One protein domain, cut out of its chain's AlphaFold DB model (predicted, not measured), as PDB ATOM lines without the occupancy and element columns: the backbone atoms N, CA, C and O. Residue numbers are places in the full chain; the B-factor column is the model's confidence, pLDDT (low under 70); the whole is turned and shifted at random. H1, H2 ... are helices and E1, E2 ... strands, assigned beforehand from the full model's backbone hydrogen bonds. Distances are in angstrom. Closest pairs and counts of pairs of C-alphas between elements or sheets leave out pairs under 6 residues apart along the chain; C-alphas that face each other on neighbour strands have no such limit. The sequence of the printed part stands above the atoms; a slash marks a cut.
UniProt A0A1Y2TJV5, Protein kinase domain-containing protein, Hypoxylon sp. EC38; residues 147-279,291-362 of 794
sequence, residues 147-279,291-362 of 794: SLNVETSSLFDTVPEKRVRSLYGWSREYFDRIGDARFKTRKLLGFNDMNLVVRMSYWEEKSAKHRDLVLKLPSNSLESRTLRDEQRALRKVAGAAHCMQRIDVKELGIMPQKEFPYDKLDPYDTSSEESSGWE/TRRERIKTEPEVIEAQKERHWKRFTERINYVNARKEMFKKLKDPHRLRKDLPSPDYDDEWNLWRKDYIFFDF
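AT A GLANCE: This is residues 147 to 279 and 291 to 362 of the 794 residues of the protein "Protein kinase domain-containing protein" of Hypoxylon sp. EC38 (UniProt A0A1Y2TJV5). A strongly twisted sheet of four strands has helix H2 packed lengthwise along one face, and well away from it the long helix H5 slants past as a separate arm, with the short H4 at its far end. H3 lies by the end of E3 and the start of E4, and a long stretch with no named element, residues 237 to 279, follows it, looping out around residue 241 on the side away from H5 before it runs on to the cut; H1 is set off beyond the start of H2, and H6 lies on the way back from H5 to E4. The printed part has 205 residues with six named helices and four named strands, in the order H1 H2 E1 E2 E3 H3 H4 H5 H6 E4, and its class is mixed, helices and strands. The sheet runs E1 E2 E3 E4, antiparallel throughout. The whole is loose, with a radius of gyration of the C-alphas of 21.3 A, and the C-alphas span 64 by 52 by 44 A.

HOW THE PARTS SIT: In the sheet, E1, residues 183 to 191, E2, residues 195 to 204, and E3, residues 209 to 218, form a meander, each strand the antiparallel neighbour of the one before. E1 and E2 are a hairpin at 157 degrees, with N 184 and O 201 at 2.8 A; E1 bends by 65 degrees at residue 186. E2 and E3 are a hairpin too, with N 200 and O 213 at 2.8 A. E4, residues 358 to 361, is an edge strand beside E3, antiparallel at 143 degrees, with N 214 and O 360 at 2.8 A. H2, residues 160 to 178, is on the sheet at a height of 8.6 A, and on the local plane it runs along the strands, at 23 degrees to E2. It lies over E2 and only just over E1, on which 3 of its 19 C-alphas fall; its closest approach to E1 is between the C-alphas of Arg 172 and Thr 185, 5.8 A apart. H3, residues 225 to 236, is on the other face, giving three layers, helices on both faces of a sheet; the closest C-alphas of H3 and E4 are those of Gln 231 and Ile 358, 7.3 A apart. H1, residues 147 to 155, is close to H2 but not clearly touching, about perpendicular at 89 degrees, with the C-alphas of Leu 155 and Glu 161 closest at 8.0 A. H5, residues 300 to 331, is not on the sheet and is apart from H3. H4, residues 292 to 298, is close to H5 but not clearly touching, at a steep tilt of 55 degrees, opposite ways; their closest C-alphas are those of Ile 296 and Ile 303, 6.9 A apart. H6, residues 344 to 350, is apart from H5. Every O i to N i+4 pair is within hydrogen-bond range in H1, H2, H3, H4 and H5; in H6 it is 1 of 3, with 2 of 4 O i to N i+3 pairs within range.

IN THESE COORDINATES: H5 is the longest helix, 46.5 A from C-alpha 300 at (154.727, -2.734, 32.803) to C-alpha 331 at (184.096, -0.991, -3.255). H2 measures 26.1 A, E1 20.4 A, E2 26.1 A, E3 28.6 A and H3 16.6 A from first to last C-alpha. H1, H4, H6 and E4 are shorter. H1 begins at C-alpha 147, (161.799, -34.846, -6.403), and E4 ends at C-alpha 361, (184.762, -35.348, 9.249).

THE WHOLE: The two C-alphas farthest apart are those of Ala 208 and Lys 297, 66.6 A. Residues 280 to 290 are not printed, and C-alphas 279 and 291 are 25.0 A apart across this cut, in the link from H3 to H4. Of the links that are printed whole, H5 to H6 is long. Residues 332 to 339 stand free, among others. The mean pLDDT of the printed part is 70.0, and 80 residues are under 70, among them residues 147 to 164 and 327 to 354.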
ATOM      1  N   SER A 147     161.732 -36.227  -6.910       36.53
ATOM      2  CA  SER A 147     161.799 -34.846  -6.403       36.53
ATOM      3  C   SER A 147     163.216 -34.282  -6.444       36.53
ATOM      4  O   SER A 147     163.363 -33.123  -6.809       36.53
ATOM      5  N   LEU A 148     164.244 -35.102  -6.191       35.91
ATOM      6  CA  LEU A 148     165.628 -34.743  -6.492       35.91
ATOM      7  C   LEU A 148     165.752 -34.467  -7.988       35.91
ATOM      8  O   LEU A 148     166.034 -33.344  -8.334       35.91
ATOM      9  N   ASN A 149     165.390 -35.373  -8.895       31.00
ATOM     10  CA  ASN A 149     165.541 -35.130 -10.334       31.00
ATOM     11  C   ASN A 149     164.632 -34.032 -10.915       31.00
ATOM     12  O   ASN A 149     165.011 -33.442 -11.915       31.00
ATOM     13  N   VAL A 150     163.458 -33.729 -10.356       29.72
ATOM     14  CA  VAL A 150     162.543 -32.696 -10.888       29.72
ATOM     15  C   VAL A 150     162.829 -31.324 -10.276       29.72
ATOM     16  O   VAL A 150     162.807 -30.333 -11.008       29.72
ATOM     17  N   GLU A 151     163.173 -31.236  -8.986       33.31
ATOM     18  CA  GLU A 151     163.692 -29.984  -8.425       33.31
ATOM     19  C   GLU A 151     165.102 -29.726  -8.949       33.31
ATOM     20  O   GLU A 151     165.355 -28.631  -9.429       33.31
ATOM     21  N   THR A 152     165.987 -30.723  -9.004       32.16
ATOM     22  CA  THR A 152     167.327 -30.538  -9.561       32.16
ATOM     23  C   THR A 152     167.269 -30.291 -11.067       32.16
ATOM     24  O   THR A 152     167.854 -29.315 -11.500       32.16
ATOM     25  N   SER A 153     166.524 -31.045 -11.891       28.97
ATOM     26  CA  SER A 153     166.484 -30.794 -13.351       28.97
ATOM     27  C   SER A 153     165.787 -29.493 -13.744       28.97
ATOM     28  O   SER A 153     166.135 -28.960 -14.789       28.97
ATOM     29  N   SER A 154     164.852 -28.957 -12.948       31.72
ATOM     30  CA  SER A 154     164.265 -27.631 -13.224       31.72
ATOM     31  C   SER A 154     165.024 -26.467 -12.563       31.72
ATOM     32  O   SER A 154     164.948 -25.343 -13.057       31.72
ATOM     33  N   LEU A 155     165.826 -26.725 -11.514       34.72
ATOM     34  CA  LEU A 155     166.810 -25.776 -10.954       34.72
ATOM     35  C   LEU A 155     168.137 -25.752 -11.730       34.72
ATOM     36  O   LEU A 155     168.850 -24.747 -11.679       34.72
ATOM     37  N   PHE A 156     168.478 -26.823 -12.452       34.62
ATOM     38  CA  PHE A 156     169.674 -26.891 -13.298       34.62
ATOM     39  C   PHE A 156     169.554 -25.999 -14.539       34.62
ATOM     40  O   PHE A 156     170.576 -25.558 -15.055       34.62
ATOM     41  N   ASP A 157     168.339 -25.637 -14.958       38.66
ATOM     42  CA  ASP A 157     168.130 -24.855 -16.180       38.66
ATOM     43  C   ASP A 157     168.166 -23.323 -15.986       38.66
ATOM     44  O   ASP A 157     168.129 -22.590 -16.976       38.66
ATOM     45  N   THR A 158     168.274 -22.774 -14.762       41.28
ATOM     46  CA  THR A 158     168.143 -21.307 -14.575       41.28
ATOM     47  C   THR A 158     168.989 -20.673 -13.463       41.28
ATOM     48  O   THR A 158     168.446 -20.254 -12.460       41.28
ATOM     49  N   VAL A 159     170.292 -20.417 -13.682       45.16
ATOM     50  CA  VAL A 159     171.175 -19.483 -12.908       45.16
ATOM     51  C   VAL A 159     171.949 -20.024 -11.667       45.16
ATOM     52  O   VAL A 159     173.117 -19.625 -11.545       45.16
ATOM     53  N   PRO A 160     171.458 -20.930 -10.782       55.53
ATOM     54  CA  PRO A 160     172.255 -21.520  -9.700       55.53
ATOM     55  C   PRO A 160     173.507 -22.250 -10.179       55.53
ATOM     56  O   PRO A 160     174.563 -22.118  -9.565       55.53
ATOM     57  N   GLU A 161     173.441 -22.959 -11.307       58.97
ATOM     58  CA  GLU A 161     174.517 -23.862 -11.722       58.97
ATOM     59  C   GLU A 161     175.833 -23.129 -12.026       58.97
ATOM     60  O   GLU A 161     176.901 -23.534 -11.565       58.97
ATOM     61  N   LYS A 162     175.779 -21.985 -12.725       63.38
ATOM     62  CA  LYS A 162     176.983 -21.191 -13.025       63.38
ATOM     63  C   LYS A 162     177.641 -20.666 -11.747       63.38
ATOM     64  O   LYS A 162     178.869 -20.629 -11.667       63.38
ATOM     65  N   ARG A 163     176.848 -20.273 -10.745       65.62
ATOM     66  CA  ARG A 163     177.363 -19.779  -9.457       65.62
ATOM     67  C   ARG A 163     177.940 -20.899  -8.606       65.62
ATOM     68  O   ARG A 163     179.047 -20.734  -8.113       65.62
ATOM     69  N   VAL A 164     177.247 -22.030  -8.501       68.31
ATOM     70  CA  VAL A 164     177.730 -23.236  -7.814       68.31
ATOM     71  C   VAL A 164     179.042 -23.708  -8.439       68.31
ATOM     72  O   VAL A 164     180.016 -23.904  -7.721       68.31
ATOM     73  N   ARG A 165     179.124 -23.786  -9.776       70.88
ATOM     74  CA  ARG A 165     180.368 -24.108 -10.497       70.88
ATOM     75  C   ARG A 165     181.472 -23.083 -10.233       70.88
ATOM     76  O   ARG A 165     182.613 -23.473 -10.016       70.88
ATOM     77  N   SER A 166     181.140 -21.790 -10.210       71.44
ATOM     78  CA  SER A 166     182.109 -20.723  -9.916       71.44
ATOM     79  C   SER A 166     182.623 -20.795  -8.477       71.44
ATOM     80  O   SER A 166     183.815 -20.638  -8.256       71.44
ATOM     81  N   LEU A 167     181.751 -21.060  -7.501       71.31
ATOM     82  CA  LEU A 167     182.116 -21.235  -6.092       71.31
ATOM     83  C   LEU A 167     182.914 -22.514  -5.867       71.31
ATOM     84  O   LEU A 167     183.886 -22.489  -5.122       71.31
ATOM     85  N   TYR A 168     182.553 -23.608  -6.535       75.25
ATOM     86  CA  TYR A 168     183.319 -24.848  -6.511       75.25
ATOM     87  C   TYR A 168     184.717 -24.642  -7.106       75.25
ATOM     88  O   TYR A 168     185.710 -24.966  -6.459       75.25
ATOM     89  N   GLY A 169     184.811 -24.014  -8.285       73.12
ATOM     90  CA  GLY A 169     186.083 -23.651  -8.915       73.12
ATOM     91  C   GLY A 169     186.921 -22.724  -8.039       73.12
ATOM     92  O   GLY A 169     188.095 -22.993  -7.807       73.12
ATOM     93  N   TRP A 170     186.296 -21.700  -7.456       75.44
ATOM     94  CA  TRP A 170     186.936 -20.822  -6.483       75.44
ATOM     95  C   TRP A 170     187.396 -21.575  -5.236       75.44
ATOM     96  O   TRP A 170     188.471 -21.279  -4.739       75.44
ATOM     97  N   SER A 171     186.620 -22.530  -4.714       72.44
ATOM     98  CA  SER A 171     186.986 -23.277  -3.503       72.44
ATOM     99  C   SER A 171     188.209 -24.139  -3.761       72.44
ATOM    100  O   SER A 171     189.144 -24.118  -2.966       72.44
ATOM    101  N   ARG A 172     188.241 -24.781  -4.934       74.50
ATOM    102  CA  ARG A 172     189.398 -25.503  -5.435       74.50
ATOM    103  C   ARG A 172     190.594 -24.563  -5.516       74.50
ATOM    104  O   ARG A 172     191.576 -24.779  -4.836       74.50
ATOM    105  N   GLU A 173     190.483 -23.443  -6.222       72.44
ATOM    106  CA  GLU A 173     191.595 -22.494  -6.335       72.44
ATOM    107  C   GLU A 173     192.032 -21.870  -5.005       72.44
ATOM    108  O   GLU A 173     193.216 -21.632  -4.814       72.44
ATOM    109  N   TYR A 174     191.107 -21.559  -4.100       71.50
ATOM    110  CA  TYR A 174     191.404 -20.895  -2.835       71.50
ATOM    111  C   TYR A 174     192.098 -21.844  -1.867       71.50
ATOM    112  O   TYR A 174     193.140 -21.485  -1.328       71.50
ATOM    113  N   PHE A 175     191.552 -23.043  -1.661       71.69
ATOM    114  CA  PHE A 175     192.145 -24.009  -0.742       71.69
ATOM    115  C   PHE A 175     193.345 -24.735  -1.354       71.69
ATOM    116  O   PHE A 175     194.278 -25.015  -0.613       71.69
ATOM    117  N   ASP A 176     193.403 -24.924  -2.675       67.50
ATOM    118  CA  ASP A 176     194.611 -25.442  -3.329       67.50
ATOM    119  C   ASP A 176     195.749 -24.386  -3.327       67.50
ATOM    120  O   ASP A 176     196.918 -24.762  -3.330       67.50
ATOM    121  N   ARG A 177     195.450 -23.067  -3.295       63.12
ATOM    122  CA  ARG A 177     196.474 -21.989  -3.213       63.12
ATOM    123  C   ARG A 177     196.864 -21.570  -1.794       63.12
ATOM    124  O   ARG A 177     198.015 -21.209  -1.586       63.12
ATOM    125  N   ILE A 178     195.925 -21.520  -0.845       56.75
ATOM    126  CA  ILE A 178     196.198 -21.132   0.557       56.75
ATOM    127  C   ILE A 178     196.589 -22.335   1.403       56.75
ATOM    128  O   ILE A 178     197.370 -22.200   2.341       56.75
ATOM    129  N   GLY A 179     196.054 -23.509   1.084       53.66
ATOM    130  CA  GLY A 179     196.285 -24.741   1.816       53.66
ATOM    131  C   GLY A 179     197.525 -25.481   1.338       53.66
ATOM    132  O   GLY A 179     197.403 -26.641   0.967       53.66
ATOM    133  N   ASP A 180     198.681 -24.813   1.325       58.03
ATOM    134  CA  ASP A 180     199.991 -25.419   1.611       58.03
ATOM    135  C   ASP A 180     200.140 -26.894   1.184       58.03
ATOM    136  O   ASP A 180     200.252 -27.734   2.058       58.03
ATOM    137  N   ALA A 181     199.988 -27.238  -0.108       63.28
ATOM    138  CA  ALA A 181     200.013 -28.598  -0.705       63.28
ATOM    139  C   ALA A 181     199.201 -29.740  -0.018       63.28
ATOM    140  O   ALA A 181     199.115 -30.846  -0.557       63.28
ATOM    141  N   ARG A 182     198.587 -29.497   1.143       77.44
ATOM    142  CA  ARG A 182     197.999 -30.475   2.064       77.44
ATOM    143  C   ARG A 182     196.541 -30.732   1.747       77.44
ATOM    144  O   ARG A 182     196.047 -31.816   2.039       77.44
ATOM    145  N   PHE A 183     195.851 -29.766   1.147       83.75
ATOM    146  CA  PHE A 183     194.453 -29.906   0.764       83.75
ATOM    147  C   PHE A 183     194.320 -30.249  -0.711       83.75
ATOM    148  O   PHE A 183     194.930 -29.626  -1.574       83.75
ATOM    149  N   LYS A 184     193.461 -31.222  -1.002       83.62
ATOM    150  CA  LYS A 184     193.078 -31.578  -2.363       83.62
ATOM    151  C   LYS A 184     191.574 -31.736  -2.457       83.62
ATOM    152  O   LYS A 184     190.992 -32.639  -1.854       83.62
ATOM    153  N   THR A 185     190.938 -30.891  -3.258       82.56
ATOM    154  CA  THR A 185     189.505 -31.021  -3.549       82.56
ATOM    155  C   THR A 185     189.234 -32.338  -4.287       82.56
ATOM    156  O   THR A 185     189.852 -32.614  -5.315       82.56
ATOM    157  N   ARG A 186     188.321 -33.171  -3.768       83.00
ATOM    158  CA  ARG A 186     188.007 -34.495  -4.341       83.00
ATOM    159  C   ARG A 186     186.703 -34.494  -5.122       83.00
ATOM    160  O   ARG A 186     186.687 -34.914  -6.275       83.00
ATOM    161  N   LYS A 187     185.604 -34.085  -4.484       81.44
ATOM    162  CA  LYS A 187     184.259 -34.263  -5.044       81.44
ATOM    163  C   LYS A 187     183.270 -33.246  -4.482       81.44
ATOM    164  O   LYS A 187     183.276 -32.972  -3.288       81.44
ATOM    165  N   LEU A 188     182.372 -32.751  -5.329       78.88
ATOM    166  CA  LEU A 188     181.166 -32.055  -4.885       78.88
ATOM    167  C   LEU A 188     180.169 -33.079  -4.315       78.88
ATOM    168  O   LEU A 188     179.740 -33.973  -5.044       78.88
ATOM    169  N   LEU A 189     179.829 -32.969  -3.028       77.44
ATOM    170  CA  LEU A 189     178.879 -33.876  -2.371       77.44
ATOM    171  C   LEU A 189     177.432 -33.414  -2.562       77.44
ATOM    172  O   LEU A 189     176.564 -34.237  -2.822       77.44
ATOM    173  N   GLY A 190     177.182 -32.106  -2.494       73.56
ATOM    174  CA  GLY A 190     175.845 -31.550  -2.677       73.56
ATOM    175  C   GLY A 190     175.820 -30.027  -2.606       73.56
ATOM    176  O   GLY A 190     176.808 -29.383  -2.246       73.56
ATOM    177  N   PHE A 191     174.684 -29.442  -2.968       70.75
ATOM    178  CA  PHE A 191     174.415 -28.019  -2.790       70.75
ATOM    179  C   PHE A 191     172.922 -27.792  -2.550       70.75
ATOM    180  O   PHE A 191     172.085 -28.566  -3.008       70.75
ATOM    181  N   ASN A 192     172.592 -26.718  -1.846       65.31
ATOM    182  CA  ASN A 192     171.230 -26.228  -1.691       65.31
ATOM    183  C   ASN A 192     171.207 -24.692  -1.784       65.31
ATOM    184  O   ASN A 192     172.239 -24.044  -2.002       65.31
ATOM    185  N   ASP A 193     170.030 -24.096  -1.594       60.88
ATOM    186  CA  ASP A 193     169.827 -22.641  -1.651       60.88
ATOM    187  C   ASP A 193     170.724 -21.849  -0.685       60.88
ATOM    188  O   ASP A 193     170.854 -20.635  -0.832       60.88
ATOM    189  N   MET A 194     171.346 -22.508   0.296       66.06
ATOM    190  CA  MET A 194     172.104 -21.874   1.372       66.06
ATOM    191  C   MET A 194     173.586 -22.257   1.377       66.06
ATOM    192  O   MET A 194     174.425 -21.403   1.674       66.06
ATOM    193  N   ASN A 195     173.919 -23.507   1.044       76.38
ATOM    194  CA  ASN A 195     175.243 -24.085   1.240       76.38
ATOM    195  C   ASN A 195     175.698 -24.975   0.068       76.38
ATOM    196  O   ASN A 195     174.900 -25.601  -0.622       76.38
ATOM    197  N   LEU A 196     177.012 -25.042  -0.117       81.56
ATOM    198  CA  LEU A 196     177.772 -25.924  -0.991       81.56
ATOM    199  C   LEU A 196     178.590 -26.871  -0.105       81.56
ATOM    200  O   LEU A 196     179.253 -26.409   0.822       81.56
ATOM    201  N   VAL A 197     178.574 -28.171  -0.388       84.25
ATOM    202  CA  VAL A 197     179.263 -29.187   0.417       84.25
ATOM    203  C   VAL A 197     180.270 -29.935  -0.449       84.25
ATOM    204  O   VAL A 197     179.909 -30.562  -1.446       84.25
ATOM    205  N   VAL A 198     181.544 -29.872  -0.072       84.44
ATOM    206  CA  VAL A 198     182.671 -30.389  -0.856       84.44
ATOM    207  C   VAL A 198     183.470 -31.388  -0.028       84.44
ATOM    208  O   VAL A 198     183.879 -31.082   1.084       84.44
ATOM    209  N   ARG A 199     183.748 -32.569  -0.585       88.75
ATOM    210  CA  ARG A 199     184.720 -33.517  -0.030       88.75
ATOM    211  C   ARG A 199     186.127 -33.091  -0.416       88.75
ATOM    212  O   ARG A 199     186.423 -32.876  -1.598       88.75
ATOM    213  N   MET A 200     186.998 -33.043   0.573       87.75
ATOM    214  CA  MET A 200     188.407 -32.712   0.437       87.75
ATOM    215  C   MET A 200     189.251 -33.813   1.064       87.75
ATOM    216  O   MET A 200     188.823 -34.472   1.997       87.75
ATOM    217  N   SER A 201     190.459 -33.992   0.554       88.31
ATOM    218  CA  SER A 201     191.474 -34.844   1.159       88.31
ATOM    219  C   SER A 201     192.528 -33.942   1.778       88.31
ATOM    220  O   SER A 201     192.979 -32.998   1.129       88.31
ATOM    221  N   TYR A 202     192.875 -34.213   3.028       87.12
ATOM    222  CA  TYR A 202     193.843 -33.472   3.821       87.12
ATOM    223  C   TYR A 202     195.015 -34.387   4.166       87.12
ATOM    224  O   TYR A 202     194.808 -35.507   4.628       87.12
ATOM    225  N   TRP A 203     196.238 -33.943   3.892       84.56
ATOM    226  CA  TRP A 203     197.454 -34.620   4.328       84.56
ATOM    227  C   TRP A 203     197.770 -34.231   5.771       84.56
ATOM    228  O   TRP A 203     198.103 -33.078   6.051       84.56
ATOM    229  N   GLU A 204     197.667 -35.193   6.683       81.00
ATOM    230  CA  GLU A 204     197.954 -34.982   8.095       81.00
ATOM    231  C   GLU A 204     199.418 -35.325   8.395       81.00
ATOM    232  O   GLU A 204     199.824 -36.486   8.374       81.00
ATOM    233  N   GLU A 205     200.217 -34.305   8.714       76.94
ATOM    234  CA  GLU A 205     201.655 -34.455   8.986       76.94
ATOM    235  C   GLU A 205     201.945 -35.421  10.139       76.94
ATOM    236  O   GLU A 205     202.875 -36.219  10.054       76.94
ATOM    237  N   LYS A 206     201.132 -35.383  11.204       74.06
ATOM    238  CA  LYS A 206     201.338 -36.206  12.407       74.06
ATOM    239  C   LYS A 206     201.176 -37.702  12.145       74.06
ATOM    240  O   LYS A 206     201.871 -38.498  12.765       74.06
ATOM    241  N   SER A 207     200.235 -38.079  11.284       73.56
ATOM    242  CA  SER A 207     199.927 -39.481  10.986       73.56
ATOM    243  C   SER A 207     200.545 -39.963   9.674       73.56
ATOM    244  O   SER A 207     200.496 -41.161   9.396       73.56
ATOM    245  N   ALA A 208     201.114 -39.049   8.877       78.25
ATOM    246  CA  ALA A 208     201.593 -39.293   7.518       78.25
ATOM    247  C   ALA A 208     200.542 -40.001   6.637       78.25
ATOM    248  O   ALA A 208     200.868 -40.858   5.812       78.25
ATOM    249  N   LYS A 209     199.257 -39.671   6.836       81.94
ATOM    250  CA  LYS A 209     198.124 -40.253   6.109       81.94
ATOM    251  C   LYS A 209     197.199 -39.171   5.564       81.94
ATOM    252  O   LYS A 209     197.110 -38.058   6.080       81.94
ATOM    253  N   HIS A 210     196.477 -39.531   4.507       81.69
ATOM    254  CA  HIS A 210     195.366 -38.723   4.020       81.69
ATOM    255  C   HIS A 210     194.112 -38.985   4.860       81.69
ATOM    256  O   HIS A 210     193.681 -40.130   4.977       81.69
ATOM    257  N   ARG A 211     193.504 -37.914   5.374       85.69
ATOM    258  CA  ARG A 211     192.174 -37.898   5.996       85.69
ATOM    259  C   ARG A 211     191.180 -37.254   5.036       85.69
ATOM    260  O   ARG A 211     191.510 -36.262   4.381       85.69
ATOM    261  N   ASP A 212     189.975 -37.803   4.931       88.06
ATOM    262  CA  ASP A 212     188.900 -37.169   4.169       88.06
ATOM    263  C   ASP A 212     188.077 -36.238   5.059       88.06
ATOM    264  O   ASP A 212     187.643 -36.598   6.150       88.06
ATOM    265  N   LEU A 213     187.862 -35.025   4.559       90.12
ATOM    266  CA  LEU A 213     187.148 -33.943   5.219       90.12
ATOM    267  C   LEU A 213     185.963 -33.494   4.370       90.12
ATOM    268  O   LEU A 213     185.947 -33.631   3.142       90.12
ATOM    269  N   VAL A 214     185.002 -32.857   5.024       89.56
ATOM    270  CA  VAL A 214     183.898 -32.153   4.380       89.56
ATOM    271  C   VAL A 214     184.018 -30.664   4.655       89.56
ATOM    272  O   VAL A 214     184.055 -30.229   5.801       89.56
ATOM    273  N   LEU A 215     184.036 -29.879   3.586       88.75
ATOM    274  CA  LEU A 215     184.000 -28.428   3.604       88.75
ATOM    275  C   LEU A 215     182.585 -27.948   3.258       88.75
ATOM    276  O   LEU A 215     182.111 -28.138   2.134       88.75
ATOM    277  N   LYS A 216     181.929 -27.283   4.210       88.69
ATOM    278  CA  LYS A 216     180.652 -26.586   4.012       88.69
ATOM    279  C   LYS A 216     180.922 -25.104   3.766       88.69
ATOM    280  O   LYS A 216     181.503 -24.415   4.605       88.69
ATOM    281  N   LEU A 217     180.492 -24.623   2.605       84.50
ATOM    282  CA  LEU A 217     180.601 -23.241   2.147       84.50
ATOM    283  C   LEU A 217     179.209 -22.652   1.923       84.50
ATOM    284  O   LEU A 217     178.277 -23.384   1.620       84.50
ATOM    285  N   PRO A 218     179.042 -21.332   1.994       80.56
ATOM    286  CA  PRO A 218     177.801 -20.684   1.594       80.56
ATOM    287  C   PRO A 218     177.627 -20.657   0.062       80.56
ATOM    288  O   PRO A 218     178.572 -20.370  -0.672       80.56
ATOM    289  N   SER A 219     176.413 -20.925  -0.438       68.31
ATOM    290  CA  SER A 219     176.142 -21.057  -1.885       68.31
ATOM    291  C   SER A 219     175.879 -19.731  -2.615       68.31
ATOM    292  O   SER A 219     176.007 -19.662  -3.837       68.31
ATOM    293  N   ASN A 220     175.537 -18.661  -1.889       61.81
ATOM    294  CA  ASN A 220     175.144 -17.373  -2.483       61.81
ATOM    295  C   ASN A 220     176.174 -16.247  -2.309       61.81
ATOM    296  O   ASN A 220     176.190 -15.292  -3.088       61.81
ATOM    297  N   SER A 221     177.024 -16.328  -1.287       64.50
ATOM    298  CA  SER A 221     178.024 -15.309  -0.958       64.50
ATOM    299  C   SER A 221     179.068 -15.892  -0.027       64.50
ATOM    300  O   SER A 221     178.705 -16.671   0.832       64.50
ATOM    301  N   LEU A 222     180.325 -15.448  -0.115       68.31
ATOM    302  CA  LEU A 222     181.410 -15.885   0.782       68.31
ATOM    303  C   LEU A 222     181.176 -15.564   2.271       68.31
ATOM    304  O   LEU A 222     181.907 -16.052   3.122       68.31
ATOM    305  N   GLU A 223     180.144 -14.784   2.591       72.62
ATOM    306  CA  GLU A 223     179.653 -14.556   3.947       72.62
ATOM    307  C   GLU A 223     178.235 -15.121   4.086       72.62
ATOM    308  O   GLU A 223     177.379 -14.856   3.237       72.62
ATOM    309  N   SER A 224     177.940 -15.830   5.174       77.19
ATOM    310  CA  SER A 224     176.594 -16.336   5.455       77.19
ATOM    311  C   SER A 224     176.261 -16.316   6.938       77.19
ATOM    312  O   SER A 224     176.916 -16.952   7.761       77.19
ATOM    313  N   ARG A 225     175.167 -15.624   7.282       77.31
ATOM    314  CA  ARG A 225     174.641 -15.618   8.653       77.31
ATOM    315  C   ARG A 225     174.201 -17.010   9.088       77.31
ATOM    316  O   ARG A 225     174.430 -17.353  10.238       77.31
ATOM    317  N   THR A 226     173.589 -17.797   8.204       79.75
ATOM    318  CA  THR A 226     173.106 -19.134   8.573       79.75
ATOM    319  C   THR A 226     174.260 -20.070   8.888       79.75
ATOM    320  O   THR A 226     174.187 -20.790   9.875       79.75
ATOM    321  N   LEU A 227     175.364 -19.975   8.143       84.94
ATOM    322  CA  LEU A 227     176.563 -20.759   8.430       84.94
ATOM    323  C   LEU A 227     177.229 -20.320   9.746       84.94
ATOM    324  O   LEU A 227     177.704 -21.151  10.511       84.94
ATOM    325  N   ARG A 228     177.211 -19.021  10.075       84.62
ATOM    326  CA  ARG A 228     177.676 -18.521  11.384       84.62
ATOM    327  C   ARG A 228     176.759 -18.919  12.544       84.62
ATOM    328  O   ARG A 228     177.245 -19.199  13.640       84.62
ATOM    329  N   ASP A 229     175.445 -18.935  12.322       83.25
ATOM    330  CA  ASP A 229     174.467 -19.453  13.284       83.25
ATOM    331  C   ASP A 229     174.717 -20.944  13.547       83.25
ATOM    332  O   ASP A 229     174.777 -21.346  14.707       83.25
ATOM    333  N   GLU A 230     174.980 -21.723  12.497       89.31
ATOM    334  CA  GLU A 230     175.362 -23.134  12.585       89.31
ATOM    335  C   GLU A 230     176.690 -23.322  13.337       89.31
ATOM    336  O   GLU A 230     176.754 -24.096  14.285       89.31
ATOM    337  N   GLN A 231     177.735 -22.542  13.029       87.06
ATOM    338  CA  GLN A 231     178.994 -22.559  13.791       87.06
ATOM    339  C   GLN A 231     178.774 -22.269  15.286       87.06
ATOM    340  O   GLN A 231     179.407 -22.884  16.148       87.06
ATOM    341  N   ARG A 232     177.900 -21.311  15.627       85.56
ATOM    342  CA  ARG A 232     177.523 -21.030  17.024       85.56
ATOM    343  C   ARG A 232     176.766 -22.195  17.651       85.56
ATOM    344  O   ARG A 232     176.994 -22.478  18.824       85.56
ATOM    345  N   ALA A 233     175.876 -22.837  16.903       88.38
ATOM    346  CA  ALA A 233     175.117 -23.990  17.359       88.38
ATOM    347  C   ALA A 233     176.035 -25.189  17.643       88.38
ATOM    348  O   ALA A 233     176.040 -25.682  18.767       88.38
ATOM    349  N   LEU A 234     176.912 -25.542  16.701       88.75
ATOM    350  CA  LEU A 234     177.926 -26.594  16.840       88.75
ATOM    351  C   LEU A 234     178.846 -26.354  18.043       88.75
ATOM    352  O   LEU A 234     179.169 -27.275  18.781       88.75
ATOM    353  N   ARG A 235     179.217 -25.096  18.327       85.44
ATOM    354  CA  ARG A 235     179.968 -24.760  19.552       85.44
ATOM    355  C   ARG A 235     179.197 -25.054  20.842       85.44
ATOM    356  O   ARG A 235     179.831 -25.343  21.857       85.44
ATOM    357  N   LYS A 236     177.865 -24.937  20.837       85.88
ATOM    358  CA  LYS A 236     177.010 -25.186  22.012       85.88
ATOM    359  C   LYS A 236     176.854 -26.681  22.309       85.88
ATOM    360  O   LYS A 236     176.682 -27.009  23.479       85.88
ATOM    361  N   VAL A 237     176.959 -27.535  21.289       86.12
ATOM    362  CA  VAL A 237     176.894 -29.009  21.373       86.12
ATOM    363  C   VAL A 237     178.260 -29.675  21.158       86.12
ATOM    364  O   VAL A 237     178.343 -30.862  20.859       86.12
ATOM    365  N   ALA A 238     179.340 -28.901  21.286       84.19
ATOM    366  CA  ALA A 238     180.691 -29.405  21.104       84.19
ATOM    367  C   ALA A 238     180.983 -30.528  22.107       84.19
ATOM    368  O   ALA A 238     180.699 -30.370  23.300       84.19
ATOM    369  N   GLY A 239     181.568 -31.616  21.613       78.75
ATOM    370  CA  GLY A 239     181.870 -32.801  22.407       78.75
ATOM    371  C   GLY A 239     180.659 -33.687  22.689       78.75
ATOM    372  O   GLY A 239     180.618 -34.318  23.727       78.75
ATOM    373  N   ALA A 240     179.641 -33.684  21.834       85.44
ATOM    374  CA  ALA A 240     178.584 -34.691  21.861       85.44
ATOM    375  C   ALA A 240     178.827 -35.677  20.715       85.44
ATOM    376  O   ALA A 240     178.710 -35.280  19.556       85.44
ATOM    377  N   ALA A 241     179.181 -36.920  21.028       83.50
ATOM    378  CA  ALA A 241     179.502 -37.966  20.056       83.50
ATOM    379  C   ALA A 241     178.402 -38.171  18.994       83.50
ATOM    380  O   ALA A 241     178.671 -38.256  17.800       83.50
ATOM    381  N   HIS A 242     177.136 -38.114  19.404       88.00
ATOM    382  CA  HIS A 242     175.966 -38.333  18.551       88.00
ATOM    383  C   HIS A 242     175.484 -37.045  17.865       88.00
ATOM    384  O   HIS A 242     174.354 -36.962  17.377       88.00
ATOM    385  N   CYS A 243     176.305 -35.995  17.844       89.44
ATOM    386  CA  CYS A 243     176.068 -34.754  17.116       89.44
ATOM    387  C   CYS A 243     177.298 -34.403  16.290       89.44
ATOM    388  O   CYS A 243     178.430 -34.573  16.730       89.44
ATOM    389  N   MET A 244     177.080 -33.869  15.095       88.75
ATOM    390  CA  MET A 244     178.155 -33.511  14.184       88.75
ATOM    391  C   MET A 244     179.126 -32.536  14.852       88.75
ATOM    392  O   MET A 244     178.723 -31.496  15.376       88.75
ATOM    393  N   GLN A 245     180.415 -32.865  14.804       87.12
ATOM    394  CA  GLN A 245     181.472 -32.050  15.384       87.12
ATOM    395  C   GLN A 245     182.194 -31.264  14.294       87.12
ATOM    396  O   GLN A 245     182.585 -31.805  13.261       87.12
ATOM    397  N   ARG A 246     182.369 -29.960  14.524       88.31
ATOM    398  CA  ARG A 246     183.221 -29.132  13.663       88.31
ATOM    399  C   ARG A 246     184.685 -29.398  14.006       88.31
ATOM    400  O   ARG A 246     185.031 -29.420  15.184       88.31
ATOM    401  N   ILE A 247     185.537 -29.469  12.994       86.62
ATOM    402  CA  ILE A 247     186.988 -29.540  13.184       86.62
ATOM    403  C   ILE A 247     187.513 -28.136  13.504       86.62
ATOM    404  O   ILE A 247     187.103 -27.152  12.868       86.62
ATOM    405  N   ASP A 248     188.399 -28.008  14.499       83.44
ATOM    406  CA  ASP A 248     189.089 -26.738  14.729       83.44
ATOM    407  C   ASP A 248     190.075 -26.495  13.584       83.44
ATOM    408  O   ASP A 248     190.973 -27.284  13.306       83.44
ATOM    409  N   VAL A 249     189.928 -25.356  12.914       82.44
ATOM    410  CA  VAL A 249     190.791 -24.954  11.799       82.44
ATOM    411  C   VAL A 249     192.270 -24.886  12.200       82.44
ATOM    412  O   VAL A 249     193.133 -25.090  11.349       82.44
ATOM    413  N   LYS A 250     192.571 -24.681  13.491       83.06
ATOM    414  CA  LYS A 250     193.940 -24.737  14.023       83.06
ATOM    415  C   LYS A 250     194.570 -26.124  13.902       83.06
ATOM    416  O   LYS A 250     195.766 -26.213  13.644       83.06
ATOM    417  N   GLU A 251     193.786 -27.190  14.065       81.75
ATOM    418  CA  GLU A 251     194.255 -28.577  13.902       81.75
ATOM    419  C   GLU A 251     194.666 -28.860  12.456       81.75
ATOM    420  O   GLU A 251     195.543 -29.680  12.195       81.75
ATOM    421  N   LEU A 252     194.070 -28.121  11.522       80.62
ATOM    422  CA  LEU A 252     194.344 -28.193  10.095       80.62
ATOM    423  C   LEU A 252     195.472 -27.246   9.640       80.62
ATOM    424  O   LEU A 252     195.671 -27.051   8.442       80.62
ATOM    425  N   GLY A 253     196.171 -26.594  10.578       76.56
ATOM    426  CA  GLY A 253     197.207 -25.602  10.272       76.56
ATOM    427  C   GLY A 253     196.672 -24.309   9.645       76.56
ATOM    428  O   GLY A 253     197.449 -23.527   9.099       76.56
ATOM    429  N   ILE A 254     195.359 -24.070   9.709       77.75
ATOM    430  CA  ILE A 254     194.709 -22.874   9.169       77.75
ATOM    431  C   ILE A 254     194.560 -21.834  10.285       77.75
ATOM    432  O   ILE A 254     194.147 -22.133  11.408       77.75
ATOM    433  N   MET A 255     194.853 -20.574   9.959       72.75
ATOM    434  CA  MET A 255     194.662 -19.465  10.893       72.75
ATOM    435  C   MET A 255     193.181 -19.331  11.294       72.75
ATOM    436  O   MET A 255     192.306 -19.278  10.422       72.75
ATOM    437  N   PRO A 256     192.872 -19.238  12.600       72.75
ATOM    438  CA  PRO A 256     191.503 -19.107  13.068       72.75
ATOM    439  C   PRO A 256     190.871 -17.815  12.557       72.75
ATOM    440  O   PRO A 256     191.473 -16.741  12.569       72.75
ATOM    441  N   GLN A 257     189.611 -17.907  12.144       68.94
ATOM    442  CA  GLN A 257     188.859 -16.735  11.718       68.94
ATOM    443  C   GLN A 257     188.548 -15.838  12.915       68.94
ATOM    444  O   GLN A 257     188.043 -16.318  13.932       68.94
ATOM    445  N   LYS A 258     188.765 -14.524  12.774       67.25
ATOM    446  CA  LYS A 258     188.243 -13.548  13.744       67.25
ATOM    447  C   LYS A 258     186.717 -13.709  13.832       67.25
ATOM    448  O   LYS A 258     186.043 -13.883  12.808       67.25
ATOM    449  N   GLU A 259     186.150 -13.673  15.039       64.75
ATOM    450  CA  GLU A 259     184.696 -13.762  15.212       64.75
ATOM    451  C   GLU A 259     183.989 -12.643  14.448       64.75
ATOM    452  O   GLU A 259     184.534 -11.555  14.282       64.75
ATOM    453  N   PHE A 260     182.786 -12.916  13.929       65.25
ATOM    454  CA  PHE A 260     182.039 -11.879  13.222       65.25
ATOM    455  C   PHE A 260     181.455 -10.932  14.260       65.25
ATOM    456  O   PHE A 260     180.513 -11.329  14.952       65.25
ATOM    457  N   PRO A 261     181.925  -9.680  14.364       57.75
ATOM    458  CA  PRO A 261     181.470  -8.811  15.442       57.75
ATOM    459  C   PRO A 261     180.028  -8.332  15.214       57.75
ATOM    460  O   PRO A 261     179.439  -7.705  16.094       57.75
ATOM    461  N   TYR A 262     179.450  -8.603  14.027       60.12
ATOM    462  CA  TYR A 262     178.353  -7.827  13.441       60.12
ATOM    463  C   TYR A 262     177.084  -8.610  13.042       60.12
ATOM    464  O   TYR A 262     176.337  -8.167  12.170       60.12
ATOM    465  N   ASP A 263     176.783  -9.759  13.659       64.94
ATOM    466  CA  ASP A 263     175.550 -10.492  13.329       64.94
ATOM    467  C   ASP A 263     174.269  -9.770  13.769       64.94
ATOM    468  O   ASP A 263     174.237  -9.080  14.795       64.94
ATOM    469  N   LYS A 264     173.203  -9.923  12.970       62.16
ATOM    470  CA  LYS A 264     171.873  -9.386  13.288       62.16
ATOM    471  C   LYS A 264     171.348 -10.054  14.561       62.16
ATOM    472  O   LYS A 264     171.420 -11.277  14.690       62.16
ATOM    473  N   LEU A 265     170.780  -9.258  15.460       66.81
ATOM    474  CA  LEU A 265     170.063  -9.759  16.631       66.81
ATOM    475  C   LEU A 265     168.747 -10.429  16.195       66.81
ATOM    476  O   LEU A 265     168.229 -10.140  15.111       66.81
ATOM    477  N   ASP A 266     168.220 -11.346  17.008       70.06
ATOM    478  CA  ASP A 266     166.843 -11.822  16.829       70.06
ATOM    479  C   ASP A 266     165.897 -10.657  17.199       70.06
ATOM    480  O   ASP A 266     165.947 -10.179  18.337       70.06
ATOM    481  N   PRO A 267     165.064 -10.152  16.264       66.56
ATOM    482  CA  PRO A 267     164.166  -9.027  16.531       66.56
ATOM    483  C   PRO A 267     163.181  -9.301  17.670       66.56
ATOM    484  O   PRO A 267     162.709  -8.356  18.295       66.56
ATOM    485  N   TYR A 268     162.892 -10.570  17.965       69.12
ATOM    486  CA  TYR A 268     161.874 -10.967  18.934       69.12
ATOM    487  C   TYR A 268     162.455 -11.461  20.266       69.12
ATOM    488  O   TYR A 268     161.695 -11.806  21.172       69.12
ATOM    489  N   ASP A 269     163.783 -11.480  20.420       75.00
ATOM    490  CA  ASP A 269     164.449 -11.892  21.657       75.00
ATOM    491  C   ASP A 269     165.047 -10.703  22.418       75.00
ATOM    492  O   ASP A 269     166.192 -10.318  22.212       75.00
ATOM    493  N   THR A 270     164.276 -10.157  23.357       64.06
ATOM    494  CA  THR A 270     164.633  -8.954  24.130       64.06
ATOM    495  C   THR A 270     165.649  -9.168  25.264       64.06
ATOM    496  O   THR A 270     165.891  -8.245  26.039       64.06
ATOM    497  N   SER A 271     166.222 -10.368  25.438       65.25
ATOM    498  CA  SER A 271     167.215 -10.587  26.508       65.25
ATOM    499  C   SER A 271     168.588 -10.042  26.129       65.25
ATOM    500  O   SER A 271     169.058 -10.279  25.018       65.25
ATOM    501  N   SER A 272     169.263  -9.403  27.084       48.97
ATOM    502  CA  SER A 272     170.671  -9.033  26.976       48.97
ATOM    503  C   SER A 272     171.557 -10.273  27.104       48.97
ATOM    504  O   SER A 272     171.633 -10.862  28.175       48.97
ATOM    505  N   GLU A 273     172.221 -10.618  26.003       50.62
ATOM    506  CA  GLU A 273     173.354 -11.548  25.904       50.62
ATOM    507  C   GLU A 273     173.053 -13.057  26.007       50.62
ATOM    508  O   GLU A 273     172.260 -13.553  26.810       50.62
ATOM    509  N   GLU A 274     173.699 -13.816  25.118       51.16
ATOM    510  CA  GLU A 274     173.827 -15.263  25.243       51.16
ATOM    511  C   GLU A 274     175.068 -15.538  26.104       51.16
ATOM    512  O   GLU A 274     176.169 -15.189  25.691       51.16
ATOM    513  N   SER A 275     174.904 -16.156  27.284       46.47
ATOM    514  CA  SER A 275     176.034 -16.645  28.102       46.47
ATOM    515  C   SER A 275     177.046 -17.389  27.223       46.47
ATOM    516  O   SER A 275     176.651 -18.167  26.344       46.47
ATOM    517  N   SER A 276     178.337 -17.176  27.513       48.88
ATOM    518  CA  SER A 276     179.531 -17.679  26.804       48.88
ATOM    519  C   SER A 276     179.525 -19.184  26.504       48.88
ATOM    520  O   SER A 276     180.321 -19.693  25.714       48.88
ATOM    521  N   GLY A 277     178.621 -19.931  27.140       50.50
ATOM    522  CA  GLY A 277     178.445 -21.347  26.887       50.50
ATOM    523  C   GLY A 277     179.405 -22.226  27.683       50.50
ATOM    524  O   GLY A 277     179.391 -23.437  27.484       50.50
ATOM    525  N   TRP A 278     180.211 -21.642  28.570       47.19
ATOM    526  CA  TRP A 278     181.198 -22.348  29.395       47.19
ATOM    527  C   TRP A 278     180.827 -22.425  30.878       47.19
ATOM    528  O   TRP A 278     181.429 -23.191  31.626       47.19
ATOM    529  N   GLU A 279     179.836 -21.655  31.313       57.75
ATOM    530  CA  GLU A 279     179.366 -21.682  32.696       57.75
ATOM    531  C   GLU A 279     178.580 -22.972  32.951       57.75
ATOM    532  O   GLU A 279     177.561 -23.249  32.295       57.75
ATOM    533  N   THR A 291     155.710 -15.217  35.639       82.62
ATOM    534  CA  THR A 291     155.201 -15.396  34.278       82.62
ATOM    535  C   THR A 291     155.224 -14.075  33.519       82.62
ATOM    536  O   THR A 291     155.203 -12.979  34.090       82.62
ATOM    537  N   ARG A 292     155.244 -14.144  32.185       77.44
ATOM    538  CA  ARG A 292     155.172 -12.922  31.377       77.44
ATOM    539  C   ARG A 292     153.901 -12.129  31.688       77.44
ATOM    540  O   ARG A 292     153.976 -10.904  31.763       77.44
ATOM    541  N   ARG A 293     152.762 -12.805  31.865       77.50
ATOM    542  CA  ARG A 293     151.490 -12.165  32.216       77.50
ATOM    543  C   ARG A 293     151.569 -11.431  33.552       77.50
ATOM    544  O   ARG A 293     151.147 -10.279  33.623       77.50
ATOM    545  N   GLU A 294     152.139 -12.059  34.577       81.50
ATOM    546  CA  GLU A 294     152.350 -11.415  35.877       81.50
ATOM    547  C   GLU A 294     153.268 -10.209  35.748       81.50
ATOM    548  O   GLU A 294     152.885  -9.132  36.184       81.50
ATOM    549  N   ARG A 295     154.406 -10.331  35.054       79.25
ATOM    550  CA  ARG A 295     155.323  -9.201  34.845       79.25
ATOM    551  C   ARG A 295     154.679  -8.034  34.099       79.25
ATOM    552  O   ARG A 295     154.995  -6.888  34.387       79.25
ATOM    553  N   ILE A 296     153.780  -8.294  33.148       76.94
ATOM    554  CA  ILE A 296     153.006  -7.232  32.476       76.94
ATOM    555  C   ILE A 296     152.088  -6.518  33.470       76.94
ATOM    556  O   ILE A 296     151.904  -5.309  33.364       76.94
ATOM    557  N   LYS A 297     151.528  -7.252  34.434       79.56
ATOM    558  CA  LYS A 297     150.643  -6.705  35.463       79.56
ATOM    559  C   LYS A 297     151.412  -5.945  36.548       79.56
ATOM    560  O   LYS A 297     150.937  -4.907  36.995       79.56
ATOM    561  N   THR A 298     152.553  -6.467  36.991       83.56
ATOM    562  CA  THR A 298     153.310  -5.938  38.134       83.56
ATOM    563  C   THR A 298     154.370  -4.916  37.735       83.56
ATOM    564  O   THR A 298     154.640  -4.000  38.501       83.56
ATOM    565  N   GLU A 299     154.964  -5.046  36.545       83.25
ATOM    566  CA  GLU A 299     156.125  -4.265  36.096       83.25
ATOM    567  C   GLU A 299     156.014  -3.807  34.616       83.25
ATOM    568  O   GLU A 299     156.923  -4.056  33.808       83.25
ATOM    569  N   PRO A 300     154.926  -3.125  34.203       80.88
ATOM    570  CA  PRO A 300     154.727  -2.734  32.803       80.88
ATOM    571  C   PRO A 300     155.834  -1.807  32.268       80.88
ATOM    572  O   PRO A 300     156.309  -1.998  31.146       80.88
ATOM    573  N   GLU A 301     156.306  -0.857  33.080       80.75
ATOM    574  CA  GLU A 301     157.370   0.089  32.709       80.75
ATOM    575  C   GLU A 301     158.703  -0.615  32.426       80.75
ATOM    576  O   GLU A 301     159.412  -0.282  31.474       80.75
ATOM    577  N   VAL A 302     159.032  -1.652  33.205       82.81
ATOM    578  CA  VAL A 302     160.260  -2.439  33.022       82.81
ATOM    579  C   VAL A 302     160.220  -3.187  31.692       82.81
ATOM    580  O   VAL A 302     161.235  -3.254  30.992       82.81
ATOM    581  N   ILE A 303     159.064  -3.745  31.322       76.25
ATOM    582  CA  ILE A 303     158.884  -4.451  30.048       76.25
ATOM    583  C   ILE A 303     159.013  -3.491  28.866       76.25
ATOM    584  O   ILE A 303     159.698  -3.834  27.896       76.25
ATOM    585  N   GLU A 304     158.404  -2.307  28.937       75.75
ATOM    586  CA  GLU A 304     158.495  -1.328  27.849       75.75
ATOM    587  C   GLU A 304     159.927  -0.794  27.712       75.75
ATOM    588  O   GLU A 304     160.482  -0.815  26.614       75.75
ATOM    589  N   ALA A 305     160.606  -0.482  28.819       79.44
ATOM    590  CA  ALA A 305     162.011  -0.080  28.795       79.44
ATOM    591  C   ALA A 305     162.937  -1.193  28.257       79.44
ATOM    592  O   ALA A 305     163.906  -0.927  27.543       79.44
ATOM    593  N   GLN A 306     162.664  -2.469  28.571       78.44
ATOM    594  CA  GLN A 306     163.386  -3.608  27.983       78.44
ATOM    595  C   GLN A 306     163.189  -3.676  26.463       78.44
ATOM    596  O   GLN A 306     164.157  -3.893  25.728       78.44
ATOM    597  N   LYS A 307     161.956  -3.476  25.993       76.31
ATOM    598  CA  LYS A 307     161.603  -3.472  24.572       76.31
ATOM    599  C   LYS A 307     162.246  -2.301  23.833       76.31
ATOM    600  O   LYS A 307     162.829  -2.525  22.778       76.31
ATOM    601  N   GLU A 308     162.218  -1.098  24.396       78.00
ATOM    602  CA  GLU A 308     162.849   0.088  23.812       78.00
ATOM    603  C   GLU A 308     164.367  -0.089  23.701       78.00
ATOM    604  O   GLU A 308     164.940   0.090  22.626       78.00
ATOM    605  N   ARG A 309     165.027  -0.555  24.773       81.69
ATOM    606  CA  ARG A 309     166.467  -0.864  24.744       81.69
ATOM    607  C   ARG A 309     166.816  -1.923  23.703       81.69
ATOM    608  O   ARG A 309     167.895  -1.855  23.113       81.69
ATOM    609  N   HIS A 310     165.959  -2.925  23.513       79.00
ATOM    610  CA  HIS A 310     166.148  -3.945  22.480       79.00
ATOM    611  C   HIS A 310     165.954  -3.370  21.081       79.00
ATOM    612  O   HIS A 310     166.799  -3.585  20.218       79.00
ATOM    613  N   TRP A 311     164.891  -2.597  20.860       77.06
ATOM    614  CA  TRP A 311     164.600  -1.973  19.571       77.06
ATOM    615  C   TRP A 311     165.685  -0.982  19.159       77.06
ATOM    616  O   TRP A 311     166.117  -0.991  18.010       77.06
ATOM    617  N   LYS A 312     166.191  -0.187  20.105       82.12
ATOM    618  CA  LYS A 312     167.331   0.706  19.892       82.12
ATOM    619  C   LYS A 312     168.563  -0.079  19.440       82.12
ATOM    620  O   LYS A 312     169.069   0.176  18.350       82.12
ATOM    621  N   ARG A 313     168.960  -1.109  20.200       80.19
ATOM    622  CA  ARG A 313     170.077  -2.000  19.837       80.19
ATOM    623  C   ARG A 313     169.874  -2.661  18.475       80.19
ATOM    624  O   ARG A 313     170.806  -2.750  17.684       80.19
ATOM    625  N   PHE A 314     168.664  -3.132  18.190       77.88
ATOM    626  CA  PHE A 314     168.315  -3.783  16.932       77.88
ATOM    627  C   PHE A 314     168.402  -2.822  15.740       77.88
ATOM    628  O   PHE A 314     169.022  -3.162  14.733       77.88
ATOM    629  N   THR A 315     167.838  -1.619  15.861       78.56
ATOM    630  CA  THR A 315     167.858  -0.579  14.823       78.56
ATOM    631  C   THR A 315     169.272  -0.069  14.572       78.56
ATOM    632  O   THR A 315     169.708  -0.036  13.423       78.56
ATOM    633  N   GLU A 316     170.030   0.244  15.628       82.06
ATOM    634  CA  GLU A 316     171.450   0.608  15.532       82.06
ATOM    635  C   GLU A 316     172.237  -0.484  14.798       82.06
ATOM    636  O   GLU A 316     172.983  -0.209  13.853       82.06
ATOM    637  N   ARG A 317     171.993  -1.752  15.152       76.88
ATOM    638  CA  ARG A 317     172.632  -2.903  14.515       76.88
ATOM    639  C   ARG A 317     172.255  -3.059  13.044       76.88
ATOM    640  O   ARG A 317     173.128  -3.349  12.227       76.88
ATOM    641  N   ILE A 318     170.982  -2.888  12.686       77.69
ATOM    642  CA  ILE A 318     170.525  -2.950  11.292       77.69
ATOM    643  C   ILE A 318     171.152  -1.837  10.466       77.69
ATOM    644  O   ILE A 318     171.678  -2.120   9.388       77.69
ATOM    645  N   ASN A 319     171.117  -0.603  10.965       80.31
ATOM    646  CA  ASN A 319     171.663   0.554  10.267       80.31
ATOM    647  C   ASN A 319     173.152   0.353   9.983       80.31
ATOM    648  O   ASN A 319     173.598   0.555   8.855       80.31
ATOM    649  N   TYR A 320     173.894  -0.169  10.959       74.12
ATOM    650  CA  TYR A 320     175.304  -0.500  10.802       74.12
ATOM    651  C   TYR A 320     175.558  -1.601   9.760       74.12
ATOM    652  O   TYR A 320     176.402  -1.456   8.874       74.12
ATOM    653  N   VAL A 321     174.796  -2.703   9.806       73.44
ATOM    654  CA  VAL A 321     174.907  -3.794   8.819       73.44
ATOM    655  C   VAL A 321     174.561  -3.305   7.407       73.44
ATOM    656  O   VAL A 321     175.202  -3.715   6.438       73.44
ATOM    657  N   ASN A 322     173.566  -2.429   7.269       75.94
ATOM    658  CA  ASN A 322     173.189  -1.844   5.984       75.94
ATOM    659  C   ASN A 322     174.265  -0.880   5.467       75.94
ATOM    660  O   ASN A 322     174.623  -0.968   4.294       75.94
ATOM    661  N   ALA A 323     174.848  -0.045   6.331       75.06
ATOM    662  CA  ALA A 323     175.974   0.819   5.977       75.06
ATOM    663  C   ALA A 323     177.165   0.008   5.436       75.06
ATOM    664  O   ALA A 323     177.715   0.353   4.389       75.06
ATOM    665  N   ARG A 324     177.493  -1.137   6.063       70.00
ATOM    666  CA  ARG A 324     178.489  -2.097   5.548       70.00
ATOM    667  C   ARG A 324     178.126  -2.584   4.145       70.00
ATOM    668  O   ARG A 324     178.966  -2.543   3.250       70.00
ATOM    669  N   LYS A 325     176.886  -3.037   3.927       70.56
ATOM    670  CA  LYS A 325     176.446  -3.527   2.607       70.56
ATOM    671  C   LYS A 325     176.575  -2.462   1.519       70.56
ATOM    672  O   LYS A 325     177.032  -2.779   0.424       70.56
ATOM    673  N   GLU A 326     176.206  -1.222   1.819       71.56
ATOM    674  CA  GLU A 326     176.347  -0.102   0.885       71.56
ATOM    675  C   GLU A 326     177.817   0.252   0.622       71.56
ATOM    676  O   GLU A 326     178.196   0.496  -0.521       71.56
ATOM    677  N   MET A 327     178.682   0.199   1.637       66.12
ATOM    678  CA  MET A 327     180.127   0.381   1.458       66.12
ATOM    679  C   MET A 327     180.737  -0.704   0.557       66.12
ATOM    680  O   MET A 327     181.468  -0.388  -0.378       66.12
ATOM    681  N   PHE A 328     180.373  -1.974   0.759       63.00
ATOM    682  CA  PHE A 328     180.810  -3.076  -0.104       63.00
ATOM    683  C   PHE A 328     180.322  -2.933  -1.549       63.00
ATOM    684  O   PHE A 328     181.059  -3.266  -2.476       63.00
ATOM    685  N   LYS A 329     179.099  -2.428  -1.766       67.06
ATOM    686  CA  LYS A 329     178.622  -2.103  -3.119       67.06
ATOM    687  C   LYS A 329     179.502  -1.038  -3.775       67.06
ATOM    688  O   LYS A 329     179.838  -1.191  -4.942       67.06
ATOM    689  N   LYS A 330     179.921  -0.012  -3.022       65.56
ATOM    690  CA  LYS A 330     180.815   1.055  -3.508       65.56
ATOM    691  C   LYS A 330     182.236   0.562  -3.814       65.56
ATOM    692  O   LYS A 330     182.839   1.048  -4.761       65.56
ATOM    693  N   LEU A 331     182.760  -0.401  -3.048       57.97
ATOM    694  CA  LEU A 331     184.096  -0.991  -3.255       57.97
ATOM    695  C   LEU A 331     184.156  -2.003  -4.414       57.97
ATOM    696  O   LEU A 331     185.230  -2.259  -4.946       57.97
ATOM    697  N   LYS A 332     183.017  -2.572  -4.829       54.25
ATOM    698  CA  LYS A 332     182.922  -3.481  -5.988       54.25
ATOM    699  C   LYS A 332     182.955  -2.775  -7.350       54.25
ATOM    700  O   LYS A 332     182.905  -3.466  -8.364       54.25
ATOM    701  N   ASP A 333     183.032  -1.445  -7.387       55.81
ATOM    702  CA  ASP A 333     183.226  -0.682  -8.622       55.81
ATOM    703  C   ASP A 333     184.692  -0.825  -9.102       55.81
ATOM    704  O   ASP A 333     185.603  -0.298  -8.447       55.81
ATOM    705  N   PRO A 334     184.960  -1.524 -10.226       47.84
ATOM    706  CA  PRO A 334     186.318  -1.822 -10.693       47.84
ATOM    707  C   PRO A 334     187.173  -0.571 -10.933       47.84
ATOM    708  O   PRO A 334     188.401  -0.642 -10.878       47.84
ATOM    709  N   HIS A 335     186.546   0.586 -11.178       46.38
ATOM    710  CA  HIS A 335     187.245   1.838 -11.464       46.38
ATOM    711  C   HIS A 335     187.782   2.557 -10.217       46.38
ATOM    712  O   HIS A 335     188.675   3.396 -10.347       46.38
ATOM    713  N   ARG A 336     187.306   2.222  -9.008       49.41
ATOM    714  CA  ARG A 336     187.770   2.827  -7.739       49.41
ATOM    715  C   ARG A 336     188.819   2.000  -6.996       49.41
ATOM    716  O   ARG A 336     189.505   2.522  -6.122       49.41
ATOM    717  N   LEU A 337     189.014   0.744  -7.398       47.72
ATOM    718  CA  LEU A 337     189.898  -0.237  -6.752       47.72
ATOM    719  C   LEU A 337     191.400   0.114  -6.748       47.72
ATOM    720  O   LEU A 337     192.177  -0.599  -6.126       47.72
ATOM    721  N   ARG A 338     191.836   1.183  -7.430       46.72
ATOM    722  CA  ARG A 338     193.263   1.533  -7.566       46.72
ATOM    723  C   ARG A 338     193.718   2.813  -6.864       46.72
ATOM    724  O   ARG A 338     194.921   3.046  -6.848       46.72
ATOM    725  N   LYS A 339     192.820   3.648  -6.324       44.91
ATOM    726  CA  LYS A 339     193.210   4.959  -5.757       44.91
ATOM    727  C   LYS A 339     192.878   5.175  -4.282       44.91
ATOM    728  O   LYS A 339     193.642   5.873  -3.628       44.91
ATOM    729  N   ASP A 340     191.835   4.535  -3.756       49.59
ATOM    730  CA  ASP A 340     191.285   4.880  -2.435       49.59
ATOM    731  C   ASP A 340     191.181   3.671  -1.482       49.59
ATOM    732  O   ASP A 340     190.243   3.600  -0.684       49.59
ATOM    733  N   LEU A 341     192.088   2.683  -1.563       48.38
ATOM    734  CA  LEU A 341     192.109   1.635  -0.532       48.38
ATOM    735  C   LEU A 341     192.380   2.293   0.838       48.38
ATOM    736  O   LEU A 341     193.355   3.040   0.957       48.38
ATOM    737  N   PRO A 342     191.546   2.043   1.864       48.84
ATOM    738  CA  PRO A 342     191.856   2.483   3.215       48.84
ATOM    739  C   PRO A 342     193.163   1.829   3.705       48.84
ATOM    740  O   PRO A 342     193.561   0.787   3.187       48.84
ATOM    741  N   SER A 343     193.818   2.456   4.692       45.88
ATOM    742  CA  SER A 343     195.068   1.990   5.331       45.88
ATOM    743  C   SER A 343     195.087   0.465   5.577       45.88
ATOM    744  O   SER A 343     194.041  -0.081   5.926       45.88
ATOM    745  N   PRO A 344     196.242  -0.226   5.489       45.12
ATOM    746  CA  PRO A 344     196.379  -1.643   5.853       45.12
ATOM    747  C   PRO A 344     195.784  -2.009   7.227       45.12
ATOM    748  O   PRO A 344     195.241  -3.098   7.389       45.12
ATOM    749  N   ASP A 345     195.783  -1.080   8.189       45.28
ATOM    750  CA  ASP A 345     195.178  -1.279   9.517       45.28
ATOM    751  C   ASP A 345     193.636  -1.397   9.477       45.28
ATOM    752  O   ASP A 345     193.020  -2.033  10.332       45.28
ATOM    753  N   TYR A 346     192.992  -0.827   8.453       45.53
ATOM    754  CA  TYR A 346     191.543  -0.922   8.214       45.53
ATOM    755  C   TYR A 346     191.133  -2.313   7.701       45.53
ATOM    756  O   TYR A 346     190.004  -2.752   7.933       45.53
ATOM    757  N   ASP A 347     192.046  -3.012   7.018       47.75
ATOM    758  CA  ASP A 347     191.866  -4.396   6.558       47.75
ATOM    759  C   ASP A 347     191.835  -5.373   7.752       47.75
ATOM    760  O   ASP A 347     191.114  -6.377   7.734       47.75
ATOM    761  N   ASP A 348     192.539  -5.030   8.835       49.16
ATOM    762  CA  ASP A 348     192.744  -5.884  10.002       49.16
ATOM    763  C   ASP A 348     191.575  -5.850  11.008       49.16
ATOM    764  O   ASP A 348     191.159  -6.892  11.531       49.16
ATOM    765  N   GLU A 349     190.986  -4.678  11.253       46.91
ATOM    766  CA  GLU A 349     189.835  -4.519  12.160       46.91
ATOM    767  C   GLU A 349     188.529  -5.079  11.550       46.91
ATOM    768  O   GLU A 349     187.661  -5.601  12.258       46.91
ATOM    769  N   TRP A 350     188.402  -5.041  10.217       49.03
ATOM    770  CA  TRP A 350     187.154  -5.345   9.502       49.03
ATOM    771  C   TRP A 350     187.153  -6.655   8.720       49.03
ATOM    772  O   TRP A 350     186.069  -7.172   8.415       49.03
ATOM    773  N   ASN A 351     188.339  -7.208   8.447       54.34
ATOM    774  CA  ASN A 351     188.544  -8.504   7.812       54.34
ATOM    775  C   ASN A 351     187.756  -8.612   6.486       54.34
ATOM    776  O   ASN A 351     186.910  -9.492   6.316       54.34
ATOM    777  N   LEU A 352     187.986  -7.665   5.560       48.78
ATOM    778  CA  LEU A 352     187.264  -7.503   4.278       48.78
ATOM    779  C   LEU A 352     187.284  -8.761   3.386       48.78
ATOM    780  O   LEU A 352     186.410  -8.937   2.537       48.78
ATOM    781  N   TRP A 353     188.242  -9.660   3.622       53.47
ATOM    782  CA  TRP A 353     188.428 -10.931   2.916       53.47
ATOM    783  C   TRP A 353     187.879 -12.153   3.662       53.47
ATOM    784  O   TRP A 353     188.126 -13.290   3.244       53.47
ATOM    785  N   ARG A 354     187.138 -11.942   4.759       64.94
ATOM    786  CA  ARG A 354     186.524 -13.006   5.557       64.94
ATOM    787  C   ARG A 354     185.645 -13.902   4.683       64.94
ATOM    788  O   ARG A 354     184.777 -13.436   3.949       64.94
ATOM    789  N   LYS A 355     185.836 -15.210   4.834       74.38
ATOM    790  CA  LYS A 355     185.058 -16.258   4.169       74.38
ATOM    791  C   LYS A 355     184.467 -17.152   5.240       74.38
ATOM    792  O   LYS A 355     185.231 -17.712   6.006       74.38
ATOM    793  N   ASP A 356     183.153 -17.296   5.329       81.81
ATOM    794  CA  ASP A 356     182.569 -18.248   6.275       81.81
ATOM    795  C   ASP A 356     182.658 -19.664   5.686       81.81
ATOM    796  O   ASP A 356     182.266 -19.891   4.542       81.81
ATOM    797  N   TYR A 357     183.181 -20.612   6.460       86.81
ATOM    798  CA  TYR A 357     183.230 -22.032   6.109       86.81
ATOM    799  C   TYR A 357     183.239 -22.909   7.363       86.81
ATOM    800  O   TYR A 357     183.548 -22.430   8.457       86.81
ATOM    801  N   ILE A 358     182.893 -24.186   7.223       88.31
ATOM    802  CA  ILE A 358     182.975 -25.177   8.306       88.31
ATOM    803  C   ILE A 358     183.629 -26.445   7.766       88.31
ATOM    804  O   ILE A 358     183.299 -26.874   6.661       88.31
ATOM    805  N   PHE A 359     184.539 -27.026   8.547       89.31
ATOM    806  CA  PHE A 359     185.102 -28.346   8.290       89.31
ATOM    807  C   PHE A 359     184.462 -29.386   9.208       89.31
ATOM    808  O   PHE A 359     184.271 -29.127  10.398       89.31
ATOM    809  N   PHE A 360     184.171 -30.550   8.644       90.00
ATOM    810  CA  PHE A 360     183.665 -31.731   9.333       90.00
ATOM    811  C   PHE A 360     184.457 -32.963   8.904       90.00
ATOM    812  O   PHE A 360     185.088 -32.960   7.842       90.00
ATOM    813  N   ASP A 361     184.358 -34.023   9.695       86.12
ATOM    814  CA  ASP A 361     184.762 -35.348   9.249       86.12
ATOM    815  C   ASP A 361     183.847 -35.873   8.147       86.12
ATOM    816  O   ASP A 361     182.645 -35.588   8.102       86.12
ATOM    817  N   PHE A 362     184.441 -36.620   7.218       85.88
ATOM    818  CA  PHE A 362     183.689 -37.274   6.164       85.88
ATOM    819  C   PHE A 362     182.993 -38.533   6.690       85.88
ATOM    820  O   PHE A 362     183.639 -39.446   7.191       85.88
TER     821      PHE A 362